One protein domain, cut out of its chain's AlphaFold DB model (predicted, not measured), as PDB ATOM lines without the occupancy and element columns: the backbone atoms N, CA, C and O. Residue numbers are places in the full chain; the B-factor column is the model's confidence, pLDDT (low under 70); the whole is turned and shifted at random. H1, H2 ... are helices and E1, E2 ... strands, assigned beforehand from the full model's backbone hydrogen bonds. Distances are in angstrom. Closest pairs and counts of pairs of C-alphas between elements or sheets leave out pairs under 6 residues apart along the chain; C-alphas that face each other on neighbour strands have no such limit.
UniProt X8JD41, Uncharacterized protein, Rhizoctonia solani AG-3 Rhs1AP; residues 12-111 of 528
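What this domain is: This is residues 12 to 111 of the 528 residues of an uncharacterized protein of Rhizoctonia solani AG-3 Rhs1AP (UniProt X8JD41). A strongly twisted sheet of four strands has helix H2 crossing over one of its faces, while helix H3 reaches out past one end and the loop of residues 71 to 91 reaches toward the other end. The 100 printed residues hold E1 E2 E3 H1 H2 E4 H3 along the chain, a mixed class of helices and strands. The sheet's order is E3 - E2 - E1 - E4, antiparallel throughout. The whole is compact, with a radius of gyration of the C-alphas of 14.2 A, and spans 44 by 29 by 26 A.

Where its parts are: E1, residues 12 to 21, begins at C-alpha 12 (-21.867, -10.144, -22.540), measures 26.2 A and bends by 55 degrees at residue 15. E2 is residues 29 to 37, 25.2 A; E3, residues 47 to 51; H1, residues 52 to 55; H2, residues 59 to 70, 16.0 A; E4, residues 92 to 94. H3, residues 97 to 110, 20.2 A, ends at C-alpha 110 (-10.461, -9.555, -24.018).

How they stand to each other: E1, E2 and E3 form a meander, each strand the antiparallel neighbour of the one before; N 18 and O 32 are 2.8 A apart, as are N 50 and O 33. E4 pairs with E1 through N 17 and O 93, 2.8 A. H2 lies over E1 at a height over the sheet of 9.6 A, across the strands at 82 degrees on the local plane; the closest C-alphas, of Ile 14 and Phe 68, are 6.6 A apart. H3 only grazes the sheet, its Arg 103 C-alpha 6.2 A from that of Tyr 13. H1 also only grazes it, and touches H2 only at the corner, Leu 55 to Gly 61, C-alphas 4.5 A apart. In H2 and H3 every O i to N i+4 pair is within hydrogen-bond range; H1 is too short for one.

The domain as a whole: The C-alphas farthest apart, of Glu 83 and Gly 111, are 46.6 A apart. The printed part has no cut; the link H2 to E4 is long. Residues 23 to 28 and 111 have pLDDT under 70.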
ATOM      1  N   GLU A  12     -22.675  -8.956 -22.784       84.50
ATOM      2  CA  GLU A  12     -21.867 -10.144 -22.540       84.50
ATOM      3  C   GLU A  12     -22.366 -11.342 -23.361       84.50
ATOM      4  O   GLU A  12     -21.634 -11.907 -24.187       84.50
ATOM      5  N   TYR A  13     -23.623 -11.724 -23.142       87.88
ATOM      6  CA  TYR A  13     -24.316 -12.811 -23.832       87.88
ATOM      7  C   TYR A  13     -25.835 -12.615 -23.766       87.88
ATOM      8  O   TYR A  13     -26.342 -11.929 -22.878       87.88
ATOM      9  N   ILE A  14     -26.551 -13.227 -24.710       90.44
ATOM     10  CA  ILE A  14     -28.013 -13.342 -24.675       90.44
ATOM     11  C   ILE A  14     -28.351 -14.550 -23.808       90.44
ATOM     12  O   ILE A  14     -27.825 -15.638 -24.039       90.44
ATOM     13  N   LYS A  15     -29.189 -14.359 -22.793       90.44
ATOM     14  CA  LYS A  15     -29.604 -15.428 -21.881       90.44
ATOM     15  C   LYS A  15     -30.856 -16.131 -22.393       90.44
ATOM     16  O   LYS A  15     -30.881 -17.358 -22.445       90.44
ATOM     17  N   CYS A  16     -31.851 -15.353 -22.808       91.25
ATOM     18  CA  CYS A  16     -33.110 -15.855 -23.340       91.25
ATOM     19  C   CYS A  16     -33.553 -15.021 -24.547       91.25
ATOM     20  O   CYS A  16     -33.189 -13.853 -24.665       91.25
ATOM     21  N   ALA A  17     -34.379 -15.603 -25.408       92.19
ATOM     22  CA  ALA A  17     -35.149 -14.896 -26.423       92.19
ATOM     23  C   ALA A  17     -36.630 -15.233 -26.253       92.19
ATOM     24  O   ALA A  17     -36.964 -16.375 -25.945       92.19
ATOM     25  N   ARG A  18     -37.518 -14.268 -26.462       91.44
ATOM     26  CA  ARG A  18     -38.971 -14.437 -26.409       91.44
ATOM     27  C   ARG A  18     -39.595 -13.945 -27.708       91.44
ATOM     28  O   ARG A  18     -39.168 -12.925 -28.239       91.44
ATOM     29  N   ILE A  19     -40.616 -14.652 -28.186       88.62
ATOM     30  CA  ILE A  19     -41.476 -14.191 -29.282       88.62
ATOM     31  C   ILE A  19     -42.557 -13.277 -28.702       88.62
ATOM     32  O   ILE A  19     -43.222 -13.633 -27.727       88.62
ATOM     33  N   VAL A  20     -42.733 -12.103 -29.291       86.62
ATOM     34  CA  VAL A  20     -43.758 -11.114 -28.941       86.62
ATOM     35  C   VAL A  20     -44.544 -10.773 -30.209       86.62
ATOM     36  O   VAL A  20     -44.025 -10.925 -31.315       86.62
ATOM     37  N   GLU A  21     -45.806 -10.379 -30.060       81.00
ATOM     38  CA  GLU A  21     -46.611  -9.875 -31.179       81.00
ATOM     39  C   GLU A  21     -45.950  -8.623 -31.767       81.00
ATOM     40  O   GLU A  21     -45.385  -7.809 -31.033       81.00
ATOM     41  N   GLY A  22     -45.947  -8.496 -33.092       71.69
ATOM     42  CA  GLY A  22     -45.383  -7.312 -33.725       71.69
ATOM     43  C   GLY A  22     -46.342  -6.124 -33.719       71.69
ATOM     44  O   GLY A  22     -47.545  -6.270 -33.899       71.69
ATOM     45  N   ASP A  23     -45.782  -4.923 -33.562       67.38
ATOM     46  CA  ASP A  23     -46.553  -3.667 -33.529       67.38
ATOM     47  C   ASP A  23     -47.180  -3.278 -34.879       67.38
ATOM     48  O   ASP A  23     -47.971  -2.340 -34.953       67.38
ATOM     49  N   THR A  24     -46.790  -3.950 -35.967       60.09
ATOM     50  CA  THR A  24     -47.273  -3.660 -37.317       60.09
ATOM     51  C   THR A  24     -48.006  -4.866 -37.902       60.09
ATOM     52  O   THR A  24     -47.560  -5.997 -37.727       60.09
ATOM     53  N   PRO A  25     -49.081  -4.647 -38.681       57.06
ATOM     54  CA  PRO A  25     -49.845  -5.729 -39.308       57.06
ATOM     55  C   PRO A  25     -49.042  -6.544 -40.340       57.06
ATOM     56  O   PRO A  25     -49.492  -7.599 -40.767       57.06
ATOM     57  N   GLU A  26     -47.863  -6.065 -40.748       56.03
ATOM     58  CA  GLU A  26     -46.961  -6.747 -41.685       56.03
ATOM     59  C   GLU A  26     -45.946  -7.675 -40.993       56.03
ATOM     60  O   GLU A  26     -45.367  -8.543 -41.646       56.03
ATOM     61  N   ALA A  27     -45.714  -7.511 -39.687       59.22
ATOM     62  CA  ALA A  27     -44.808  -8.344 -38.907       59.22
ATOM     63  C   ALA A  27     -45.606  -9.043 -37.807       59.22
ATOM     64  O   ALA A  27     -45.760  -8.504 -36.718       59.22
ATOM     65  N   GLU A  28     -46.101 -10.250 -38.082       62.56
ATOM     66  CA  GLU A  28     -46.923 -11.002 -37.120       62.56
ATOM     67  C   GLU A  28     -46.166 -11.270 -35.803       62.56
ATOM     68  O   GLU A  28     -46.761 -11.244 -34.726       62.56
ATOM     69  N   TYR A  29     -44.836 -11.437 -35.868       74.94
ATOM     70  CA  TYR A  29     -44.000 -11.810 -34.725       74.94
ATOM     71  C   TYR A  29     -42.661 -11.064 -34.687       74.94
ATOM     72  O   TYR A  29     -41.990 -10.898 -35.707       74.94
ATOM     73  N   LYS A  30     -42.231 -10.676 -33.482       83.12
ATOM     74  CA  LYS A  30     -40.917 -10.083 -33.192       83.12
ATOM     75  C   LYS A  30     -40.185 -10.880 -32.113       83.12
ATOM     76  O   LYS A  30     -40.806 -11.495 -31.251       83.12
ATOM     77  N   TYR A  31     -38.855 -10.845 -32.144       87.56
ATOM     78  CA  TYR A  31     -38.023 -11.404 -31.077       87.56
ATOM     79  C   TYR A  31     -37.571 -10.306 -30.111       87.56
ATOM     80  O   TYR A  31     -37.157  -9.229 -30.537       87.56
ATOM     81  N   VAL A  32     -37.596 -10.609 -28.817       90.44
ATOM     82  CA  VAL A  32     -37.033  -9.775 -27.748       90.44
ATOM     83  C   VAL A  32     -36.030 -10.617 -26.968       90.44
ATOM     84  O   VAL A  32     -36.292 -11.782 -26.670       90.44
ATOM     85  N   TYR A  33     -34.868 -10.056 -26.652       90.12
ATOM     86  CA  TYR A  33     -33.740 -10.772 -26.064       90.12
ATOM     87  C   TYR A  33     -33.454 -10.297 -24.640       90.12
ATOM     88  O   TYR A  33     -33.292  -9.106 -24.409       90.12
ATOM     89  N   GLU A  34     -33.323 -11.223 -23.691       91.19
ATOM     90  CA  GLU A  34     -32.823 -10.942 -22.340       91.19
ATOM     91  C   GLU A  34     -31.285 -10.908 -22.375       91.19
ATOM     92  O   GLU A  34     -30.632 -11.945 -22.553       91.19
ATOM     93  N   ILE A  35     -30.689  -9.728 -22.210       89.88
ATOM     94  CA  ILE A  35     -29.243  -9.509 -22.315       89.88
ATOM     95  C   ILE A  35     -28.590  -9.481 -20.932       89.88
ATOM     96  O   ILE A  35     -29.005  -8.754 -20.028       89.88
ATOM     97  N   LYS A  36     -27.491 -10.235 -20.783       88.69
ATOM     98  CA  LYS A  36     -26.546 -10.063 -19.677       88.69
ATOM     99  C   LYS A  36     -25.529  -8.988 -20.044       88.69
ATOM    100  O   LYS A  36     -24.716  -9.199 -20.942       88.69
ATOM    101  N   TRP A  37     -25.506  -7.879 -19.313       85.12
ATOM    102  CA  TRP A  37     -24.503  -6.824 -19.494       85.12
ATOM    103  C   TRP A  37     -23.176  -7.135 -18.782       85.12
ATOM    104  O   TRP A  37     -23.162  -7.674 -17.668       85.12
ATOM    105  N   ILE A  38     -22.048  -6.768 -19.404       82.31
ATOM    106  CA  ILE A  38     -20.717  -6.905 -18.793       82.31
ATOM    107  C   ILE A  38     -20.632  -6.038 -17.533       82.31
ATOM    108  O   ILE A  38     -21.055  -4.888 -17.511       82.31
ATOM    109  N   GLY A  39     -20.033  -6.581 -16.473       72.12
ATOM    110  CA  GLY A  39     -19.791  -5.838 -15.234       72.12
ATOM    111  C   GLY A  39     -20.978  -5.796 -14.269       72.12
ATOM    112  O   GLY A  39     -20.788  -5.365 -13.129       72.12
ATOM    113  N   LEU A  40     -22.143  -6.337 -14.648       78.38
ATOM    114  CA  LEU A  40     -23.276  -6.524 -13.740       78.38
ATOM    115  C   LEU A  40     -23.287  -7.926 -13.095       78.38
ATOM    116  O   LEU A  40     -22.893  -8.907 -13.736       78.38
ATOM    117  N   PRO A  41     -23.732  -8.057 -11.827       75.44
ATOM    118  CA  PRO A  41     -23.895  -9.352 -11.165       75.44
ATOM    119  C   PRO A  41     -24.853 -10.275 -11.921       75.44
ATOM    120  O   PRO A  41     -25.780  -9.802 -12.575       75.44
ATOM    121  N   ASP A  42     -24.668 -11.588 -11.785       70.62
ATOM    122  CA  ASP A  42     -25.540 -12.619 -12.368       70.62
ATOM    123  C   ASP A  42     -26.853 -12.736 -11.560       70.62
ATOM    124  O   ASP A  42     -27.070 -13.687 -10.811       70.62
ATOM    125  N   HIS A  43     -27.673 -11.686 -11.624       73.81
ATOM    126  CA  HIS A  43     -28.999 -11.583 -11.015       73.81
ATOM    127  C   HIS A  43     -30.012 -11.181 -12.100       73.81
ATOM    128  O   HIS A  43     -29.662 -10.331 -12.926       73.81
ATOM    129  N   PRO A  44     -31.227 -11.764 -12.125       72.81
ATOM    130  CA  PRO A  44     -32.242 -11.459 -13.139       72.81
ATOM    131  C   PRO A  44     -32.599  -9.969 -13.208       72.81
ATOM    132  O   PRO A  44     -32.730  -9.443 -14.302       72.81
ATOM    133  N   ASP A  45     -32.632  -9.270 -12.072       75.44
ATOM    134  CA  ASP A  45     -32.953  -7.830 -11.995       75.44
ATOM    135  C   ASP A  45     -31.934  -6.912 -12.698       75.44
ATOM    136  O   ASP A  45     -32.150  -5.712 -12.826       75.44
ATOM    137  N   HIS A  46     -30.787  -7.450 -13.113       75.44
ATOM    138  CA  HIS A  46     -29.758  -6.719 -13.857       75.44
ATOM    139  C   HIS A  46     -29.694  -7.120 -15.332       75.44
ATOM    140  O   HIS A  46     -28.735  -6.766 -16.025       75.44
ATOM    141  N   ASN A  47     -30.640  -7.937 -15.780       83.06
ATOM    142  CA  ASN A  47     -30.784  -8.297 -17.173       83.06
ATOM    143  C   ASN A  47     -31.876  -7.426 -17.780       83.06
ATOM    144  O   ASN A  47     -32.879  -7.133 -17.133       83.06
ATOM    145  N   GLU A  48     -31.676  -7.026 -19.025       85.38
ATOM    146  CA  GLU A  48     -32.603  -6.152 -19.733       85.38
ATOM    147  C   GLU A  48     -33.185  -6.884 -20.933       85.38
ATOM    148  O   GLU A  48     -32.479  -7.643 -21.602       85.38
ATOM    149  N   TRP A  49     -34.472  -6.668 -21.189       86.81
ATOM    150  CA  TRP A  49     -35.132  -7.150 -22.393       86.81
ATOM    151  C   TRP A  49     -34.987  -6.103 -23.489       86.81
ATOM    152  O   TRP A  49     -35.437  -4.974 -23.328       86.81
ATOM    153  N   VAL A  50     -34.341  -6.487 -24.584       86.88
ATOM    154  CA  VAL A  50     -34.019  -5.602 -25.704       86.88
ATOM    155  C   VAL A  50     -34.620  -6.165 -26.983       86.88
ATOM    156  O   VAL A  50     -34.449  -7.346 -27.298       86.88
ATOM    157  N   ASP A  51     -35.300  -5.312 -27.740       84.88
ATOM    158  CA  ASP A  51     -35.928  -5.694 -29.001       84.88
ATOM    159  C   ASP A  51     -34.901  -6.090 -30.066       84.88
ATOM    160  O   ASP A  51     -33.813  -5.514 -30.175       84.88
ATOM    161  N   ALA A  52     -35.272  -7.052 -30.916       82.62
ATOM    162  CA  ALA A  52     -34.438  -7.476 -32.036       82.62
ATOM    163  C   ALA A  52     -34.069  -6.322 -32.968       82.62
ATOM    164  O   ALA A  52     -32.940  -6.272 -33.440       82.62
ATOM    165  N   THR A  53     -34.971  -5.363 -33.183       79.44
ATOM    166  CA  THR A  53     -34.736  -4.194 -34.044       79.44
ATOM    167  C   THR A  53     -33.566  -3.337 -33.556       79.44
ATOM    168  O   THR A  53     -32.797  -2.823 -34.368       79.44
ATOM    169  N   ILE A  54     -33.383  -3.231 -32.236       79.44
ATOM    170  CA  ILE A  54     -32.283  -2.484 -31.620       79.44
ATOM    171  C   ILE A  54     -30.961  -3.213 -31.873       79.44
ATOM    172  O   ILE A  54     -29.981  -2.589 -32.278       79.44
ATOM    173  N   LEU A  55     -30.931  -4.540 -31.714       75.12
ATOM    174  CA  LEU A  55     -29.743  -5.347 -32.010       75.12
ATOM    175  C   LEU A  55     -29.443  -5.423 -33.512       75.12
ATOM    176  O   LEU A  55     -28.285  -5.461 -33.913       75.12
ATOM    177  N   GLU A  56     -30.464  -5.413 -34.359       74.94
ATOM    178  CA  GLU A  56     -30.323  -5.466 -35.813       74.94
ATOM    179  C   GLU A  56     -29.991  -4.104 -36.442       74.94
ATOM    180  O   GLU A  56     -29.749  -4.027 -37.647       74.94
ATOM    181  N   SER A  57     -29.927  -3.033 -35.646       76.69
ATOM    182  CA  SER A  57     -29.549  -1.697 -36.122       76.69
ATOM    183  C   SER A  57     -28.088  -1.608 -36.592       76.69
ATOM    184  O   SER A  57     -27.764  -0.771 -37.435       76.69
ATOM    185  N   ASN A  58     -27.207  -2.488 -36.099       80.44
ATOM    186  CA  ASN A  58     -25.776  -2.512 -36.418       80.44
ATOM    187  C   ASN A  58     -25.306  -3.943 -36.797       80.44
ATOM    188  O   ASN A  58     -25.912  -4.939 -36.397       80.44
ATOM    189  N   GLU A  59     -24.220  -4.064 -37.576       79.50
ATOM    190  CA  GLU A  59     -23.671  -5.363 -38.022       79.50
ATOM    191  C   GLU A  59     -23.171  -6.267 -36.876       79.50
ATOM    192  O   GLU A  59     -23.433  -7.469 -36.875       79.50
ATOM    193  N   GLU A  60     -22.500  -5.703 -35.873       78.75
ATOM    194  CA  GLU A  60     -22.058  -6.395 -34.656       78.75
ATOM    195  C   GLU A  60     -23.232  -6.955 -33.837       78.75
ATOM    196  O   GLU A  60     -23.141  -8.069 -33.312       78.75
ATOM    197  N   GLY A  61     -24.339  -6.215 -33.740       80.88
ATOM    198  CA  GLY A  61     -25.552  -6.636 -33.044       80.88
ATOM    199  C   GLY A  61     -26.296  -7.748 -33.795       80.88
ATOM    200  O   GLY A  61     -26.675  -8.752 -33.180       80.88
ATOM    201  N   LYS A  62     -26.369  -7.671 -35.134       81.94
ATOM    202  CA  LYS A  62     -26.833  -8.787 -35.985       81.94
ATOM    203  C   LYS A  62     -25.984 -10.034 -35.773       81.94
ATOM    204  O   LYS A  62     -26.509 -11.130 -35.577       81.94
ATOM    205  N   ASP A  63     -24.663  -9.886 -35.775       84.75
ATOM    206  CA  ASP A  63     -23.736 -10.989 -35.525       84.75
ATOM    207  C   ASP A  63     -23.877 -11.573 -34.117       84.75
ATOM    208  O   ASP A  63     -23.695 -12.780 -33.916       84.75
ATOM    209  N   PHE A  64     -24.196 -10.738 -33.132       85.75
ATOM    210  CA  PHE A  64     -24.427 -11.155 -31.757       85.75
ATOM    211  C   PHE A  64     -25.699 -12.003 -31.619       85.75
ATOM    212  O   PHE A  64     -25.618 -13.114 -31.081       85.75
ATOM    213  N   ALA A  65     -26.822 -11.559 -32.193       87.56
ATOM    214  CA  ALA A  65     -28.064 -12.334 -32.258       87.56
ATOM    215  C   ALA A  65     -27.888 -13.629 -33.075       87.56
ATOM    216  O   ALA A  65     -28.278 -14.716 -32.642       87.56
ATOM    217  N   ASN A  66     -27.185 -13.562 -34.208       89.25
ATOM    218  CA  ASN A  66     -26.877 -14.736 -35.027       89.25
ATOM    219  C   ASN A  66     -26.045 -15.779 -34.274       89.25
ATOM    220  O   ASN A  66     -26.249 -16.978 -34.458       89.25
ATOM    221  N   LYS A  67     -25.096 -15.363 -33.425       89.06
ATOM    222  CA  LYS A  67     -24.315 -16.292 -32.586       89.06
ATOM    223  C   LYS A  67     -25.195 -17.019 -31.572       89.06
ATOM    224  O   LYS A  67     -24.948 -18.197 -31.327       89.06
ATOM    225  N   PHE A  68     -26.202 -16.345 -31.019       91.75
ATOM    226  CA  PHE A  68     -27.187 -16.975 -30.141       91.75
ATOM    227  C   PHE A  68     -27.996 -18.034 -30.901       91.75
ATOM    228  O   PHE A  68     -27.959 -19.199 -30.520       91.75
ATOM    229  N   TRP A  69     -28.604 -17.709 -32.043       91.19
ATOM    230  CA  TRP A  69     -29.384 -18.696 -32.806       91.19
ATOM    231  C   TRP A  69     -28.539 -19.843 -33.377       91.19
ATOM    232  O   TRP A  69     -28.966 -20.997 -33.364       91.19
ATOM    233  N   LYS A  70     -27.291 -19.573 -33.787       91.88
ATOM    234  CA  LYS A  70     -26.327 -20.619 -34.186       91.88
ATOM    235  C   LYS A  70     -25.978 -21.576 -33.049       91.88
ATOM    236  O   LYS A  70     -25.591 -22.710 -33.330       91.88
ATOM    237  N   SER A  71     -26.113 -21.146 -31.792       89.06
ATOM    238  CA  SER A  71     -25.905 -22.013 -30.629       89.06
ATOM    239  C   SER A  71     -27.051 -22.996 -30.385       89.06
ATOM    240  O   SER A  71     -26.868 -23.913 -29.594       89.06
ATOM    241  N   LYS A  72     -28.168 -22.870 -31.121       90.69
ATOM    242  CA  LYS A  72     -29.377 -23.700 -30.997       90.69
ATOM    243  C   LYS A  72     -29.982 -23.618 -29.587       90.69
ATOM    244  O   LYS A  72     -29.903 -24.590 -28.839       90.69
ATOM    245  N   PRO A  73     -30.559 -22.463 -29.217       91.00
ATOM    246  CA  PRO A  73     -31.221 -22.304 -27.929       91.00
ATOM    247  C   PRO A  73     -32.425 -23.244 -27.815       91.00
ATOM    248  O   PRO A  73     -33.113 -23.514 -28.802       91.00
ATOM    249  N   GLU A  74     -32.667 -23.747 -26.608       90.88
ATOM    250  CA  GLU A  74     -33.739 -24.706 -26.340       90.88
ATOM    251  C   GLU A  74     -35.016 -23.978 -25.900       90.88
ATOM    252  O   GLU A  74     -34.939 -23.037 -25.105       90.88
ATOM    253  N   PRO A  75     -36.202 -24.381 -26.387       90.25
ATOM    254  CA  PRO A  75     -37.465 -23.829 -25.908       90.25
ATOM    255  C   PRO A  75     -37.675 -24.174 -24.425       90.25
ATOM    256  O   PRO A  75     -37.304 -25.253 -23.961       90.25
ATOM    257  N   THR A  76     -38.298 -23.273 -23.668       87.56
ATOM    258  CA  THR A  76     -38.685 -23.554 -22.277       87.56
ATOM    259  C   THR A  76     -39.793 -24.603 -22.209       87.56
ATOM    260  O   THR A  76     -40.530 -24.803 -23.170       87.56
ATOM    261  N   SER A  77     -39.968 -25.244 -21.046       83.62
ATOM    262  CA  SER A  77     -41.009 -26.268 -20.828       83.62
ATOM    263  C   SER A  77     -42.426 -25.803 -21.167       83.62
ATOM    264  O   SER A  77     -43.279 -26.615 -21.532       83.62
ATOM    265  N   ASP A  78     -42.666 -24.502 -21.024       81.12
ATOM    266  CA  ASP A  78     -43.966 -23.872 -21.229       81.12
ATOM    267  C   ASP A  78     -44.180 -23.473 -22.699       81.12
ATOM    268  O   ASP A  78     -45.310 -23.222 -23.113       81.12
ATOM    269  N   SER A  79     -43.111 -23.473 -23.501       86.00
ATOM    270  CA  SER A  79     -43.129 -23.148 -24.926       86.00
ATOM    271  C   SER A  79     -43.302 -24.422 -25.740       86.00
ATOM    272  O   SER A  79     -42.404 -25.263 -25.808       86.00
ATOM    273  N   LYS A  80     -44.464 -24.578 -26.372       83.31
ATOM    274  CA  LYS A  80     -44.746 -25.709 -27.257       83.31
ATOM    275  C   LYS A  80     -44.862 -25.219 -28.685       83.31
ATOM    276  O   LYS A  80     -45.472 -24.185 -28.932       83.31
ATOM    277  N   ALA A  81     -44.267 -25.980 -29.594       84.12
ATOM    278  CA  ALA A  81     -44.516 -25.799 -31.007       84.12
ATOM    279  C   ALA A  81     -45.929 -26.289 -31.342       84.12
ATOM    280  O   ALA A  81     -46.396 -27.286 -30.776       84.12
ATOM    281  N   ASP A  82     -46.574 -25.599 -32.269       83.81
ATOM    282  CA  ASP A  82     -47.844 -26.010 -32.848       83.81
ATOM    283  C   ASP A  82     -47.671 -27.226 -33.763       83.81
ATOM    284  O   ASP A  82     -46.567 -27.736 -33.971       83.81
ATOM    285  N   GLU A  83     -48.780 -27.691 -34.338       79.19
ATOM    286  CA  GLU A  83     -48.821 -28.844 -35.246       79.19
ATOM    287  C   GLU A  83     -47.893 -28.675 -36.463       79.19
ATOM    288  O   GLU A  83     -47.321 -29.656 -36.940       79.19
ATOM    289  N   ASP A  84     -47.660 -27.431 -36.888       79.94
ATOM    290  CA  ASP A  84     -46.749 -27.069 -37.979       79.94
ATOM    291  C   ASP A  84     -45.278 -26.916 -37.538       79.94
ATOM    292  O   ASP A  84     -44.401 -26.612 -38.348       79.94
ATOM    293  N   GLY A  85     -44.973 -27.117 -36.253       78.44
ATOM    294  CA  GLY A  85     -43.629 -26.941 -35.695       78.44
ATOM    295  C   GLY A  85     -43.237 -25.482 -35.420       78.44
ATOM    296  O   GLY A  85     -42.088 -25.222 -35.058       78.44
ATOM    297  N   CYS A  86     -44.173 -24.541 -35.571       80.75
ATOM    298  CA  CYS A  86     -43.988 -23.112 -35.304       80.75
ATOM    299  C   CYS A  86     -44.258 -22.769 -33.833       80.75
ATOM    300  O   CYS A  86     -45.091 -23.397 -33.188       80.75
ATOM    301  N   TYR A  87     -43.567 -21.759 -33.303       84.81
ATOM    302  CA  TYR A  87     -43.758 -21.279 -31.931       84.81
ATOM    303  C   TYR A  87     -44.559 -19.975 -31.923       84.81
ATOM    304  O   TYR A  87     -44.238 -19.049 -32.664       84.81
ATOM    305  N   GLN A  88     -45.569 -19.905 -31.057       82.44
ATOM    306  CA  GLN A  88     -46.473 -18.758 -30.918       82.44
ATOM    307  C   GLN A  88     -45.884 -17.634 -30.042       82.44
ATOM    308  O   GLN A  88     -44.929 -17.880 -29.288       82.44
ATOM    309  N   PRO A  89     -46.463 -16.415 -30.069       84.12
ATOM    310  CA  PRO A  89     -46.141 -15.347 -29.128       84.12
ATOM    311  C   PRO A  89     -46.185 -15.824 -27.680       84.12
ATOM    312  O   PRO A  89     -47.054 -16.589 -27.271       84.12
ATOM    313  N   GLY A  90     -45.221 -15.373 -26.886       81.56
ATOM    314  CA  GLY A  90     -45.002 -15.848 -25.523       81.56
ATOM    315  C   GLY A  90     -44.015 -17.009 -25.420       81.56
ATOM    316  O   GLY A  90     -43.472 -17.216 -24.336       81.56
ATOM    317  N   SER A  91     -43.711 -17.705 -26.521       87.25
ATOM    318  CA  SER A  91     -42.685 -18.754 -26.524       87.25
ATOM    319  C   SER A  91     -41.305 -18.176 -26.219       87.25
ATOM    320  O   SER A  91     -40.926 -17.120 -26.731       87.25
ATOM    321  N   MET A  92     -40.547 -18.882 -25.387       91.81
ATOM    322  CA  MET A  92     -39.252 -18.478 -24.861       91.81
ATOM    323  C   MET A  92     -38.196 -19.552 -25.135       91.81
ATOM    324  O   MET A  92     -38.450 -20.744 -24.976       91.81
ATOM    325  N   PHE A  93     -36.999 -19.108 -25.505       92.38
ATOM    326  CA  PHE A  93     -35.841 -19.927 -25.845       92.38
ATOM    327  C   PHE A  93     -34.667 -19.542 -24.956       92.38
ATOM    328  O   PHE A  93     -34.320 -18.366 -24.865       92.38
ATOM    329  N   VAL A  94     -34.044 -20.520 -24.313       93.12
ATOM    330  CA  VAL A  94     -32.944 -20.319 -23.367       93.12
ATOM    331  C   VAL A  94     -31.626 -20.689 -24.032       93.12
ATOM    332  O   VAL A  94     -31.522 -21.692 -24.742       93.12
ATOM    333  N   ALA A  95     -30.607 -19.861 -23.811       92.31
ATOM    334  CA  ALA A  95     -29.259 -20.135 -24.276       92.31
ATOM    335  C   ALA A  95     -28.708 -21.429 -23.649       92.31
ATOM    336  O   ALA A  95     -28.862 -21.630 -22.443       92.31
ATOM    337  N   PRO A  96     -27.992 -22.268 -24.414       92.31
ATOM    338  CA  PRO A  96     -27.320 -23.427 -23.847       92.31
ATOM    339  C   PRO A  96     -26.137 -22.994 -22.969       92.31
ATOM    340  O   PRO A  96     -25.433 -22.024 -23.278       92.31
ATOM    341  N   ASP A  97     -25.866 -23.754 -21.907       89.69
ATOM    342  CA  ASP A  97     -24.785 -23.458 -20.955       89.69
ATOM    343  C   ASP A  97     -23.415 -23.325 -21.644       89.69
ATOM    344  O   ASP A  97     -22.637 -22.421 -21.330       89.69
ATOM    345  N   ASP A  98     -23.148 -24.161 -22.653       91.06
ATOM    346  CA  ASP A  98     -21.906 -24.131 -23.434       91.06
ATOM    347  C   ASP A  98     -21.690 -22.785 -24.148       91.06
ATOM    348  O   ASP A  98     -20.570 -22.263 -24.179       91.06
ATOM    349  N   TYR A  99     -22.758 -22.185 -24.687       91.50
ATOM    350  CA  TYR A  99     -22.700 -20.858 -25.306       91.50
ATOM    351  C   TYR A  99     -22.380 -19.787 -24.262       91.50
ATOM    352  O   TYR A  99     -21.492 -18.956 -24.484       91.50
ATOM    353  N   ILE A 100     -23.050 -19.829 -23.108       89.69
ATOM    354  CA  ILE A 100     -22.837 -18.870 -22.017       89.69
ATOM    355  C   ILE A 100     -21.386 -18.950 -21.525       89.69
ATOM    356  O   ILE A 100     -20.705 -17.928 -21.398       89.69
ATOM    357  N   GLU A 101     -20.870 -20.160 -21.297       88.12
ATOM    358  CA  GLU A 101     -19.479 -20.367 -20.898       88.12
ATOM    359  C   GLU A 101     -18.487 -19.887 -21.961       88.12
ATOM    360  O   GLU A 101     -17.486 -19.241 -21.629       88.12
ATOM    361  N   GLN A 102     -18.741 -20.175 -23.240       86.75
ATOM    362  CA  GLN A 102     -17.887 -19.718 -24.333       86.75
ATOM    363  C   GLN A 102     -17.824 -18.188 -24.381       86.75
ATOM    364  O   GLN A 102     -16.733 -17.624 -24.496       86.75
ATOM    365  N   ARG A 103     -18.964 -17.506 -24.233       87.38
ATOM    366  CA  ARG A 103     -19.034 -16.037 -24.191       87.38
ATOM    367  C   ARG A 103     -18.289 -15.464 -22.985       87.38
ATOM    368  O   ARG A 103     -17.469 -14.562 -23.168       87.38
ATOM    369  N   LYS A 104     -18.461 -16.049 -21.794       84.31
ATOM    370  CA  LYS A 104     -17.705 -15.690 -20.576       84.31
ATOM    371  C   LYS A 104     -16.188 -15.829 -20.785       84.31
ATOM    372  O   LYS A 104     -15.421 -14.941 -20.408       84.31
ATOM    373  N   ARG A 105     -15.731 -16.901 -21.449       82.56
ATOM    374  CA  ARG A 105     -14.304 -17.123 -21.772       82.56
ATOM    375  C   ARG A 105     -13.757 -16.098 -22.768       82.56
ATOM    376  O   ARG A 105     -12.650 -15.605 -22.562       82.56
ATOM    377  N   VAL A 106     -14.510 -15.764 -23.819       82.25
ATOM    378  CA  VAL A 106     -14.121 -14.721 -24.788       82.25
ATOM    379  C   VAL A 106     -13.982 -13.376 -24.081       82.25
ATOM    380  O   VAL A 106     -12.959 -12.711 -24.218       82.25
ATOM    381  N   ARG A 107     -14.955 -13.018 -23.241       80.31
ATOM    382  CA  ARG A 107     -14.930 -11.794 -22.435       80.31
ATOM    383  C   ARG A 107     -13.700 -11.722 -21.520       80.31
ATOM    384  O   ARG A 107     -13.016 -10.699 -21.484       80.31
ATOM    385  N   ALA A 108     -13.372 -12.824 -20.842       76.94
ATOM    386  CA  ALA A 108     -12.173 -12.928 -20.011       76.94
ATOM    387  C   ALA A 108     -10.866 -12.801 -20.819       76.94
ATOM    388  O   ALA A 108      -9.902 -12.215 -20.328       76.94
ATOM    389  N   ALA A 109     -10.825 -13.309 -22.055       70.69
ATOM    390  CA  ALA A 109      -9.663 -13.187 -22.939       70.69
ATOM    391  C   ALA A 109      -9.438 -11.748 -23.438       70.69
ATOM    392  O   ALA A 109      -8.292 -11.337 -23.602       70.69
ATOM    393  N   VAL A 110     -10.516 -10.979 -23.630       75.44
ATOM    394  CA  VAL A 110     -10.461  -9.555 -24.018       75.44
ATOM    395  C   VAL A 110     -10.068  -8.652 -22.834       75.44
ATOM    396  O   VAL A 110      -9.656  -7.513 -23.025       75.44
ATOM    397  N   GLY A 111     -10.104  -9.170 -21.601       63.50
ATOM    398  CA  GLY A 111      -9.653  -8.448 -20.409       63.50
ATOM    399  C   GLY A 111     -10.719  -7.555 -19.772       63.50
ATOM    400  O   GLY A 111     -10.385  -6.713 -18.938       63.50
TER     401      GLY A 111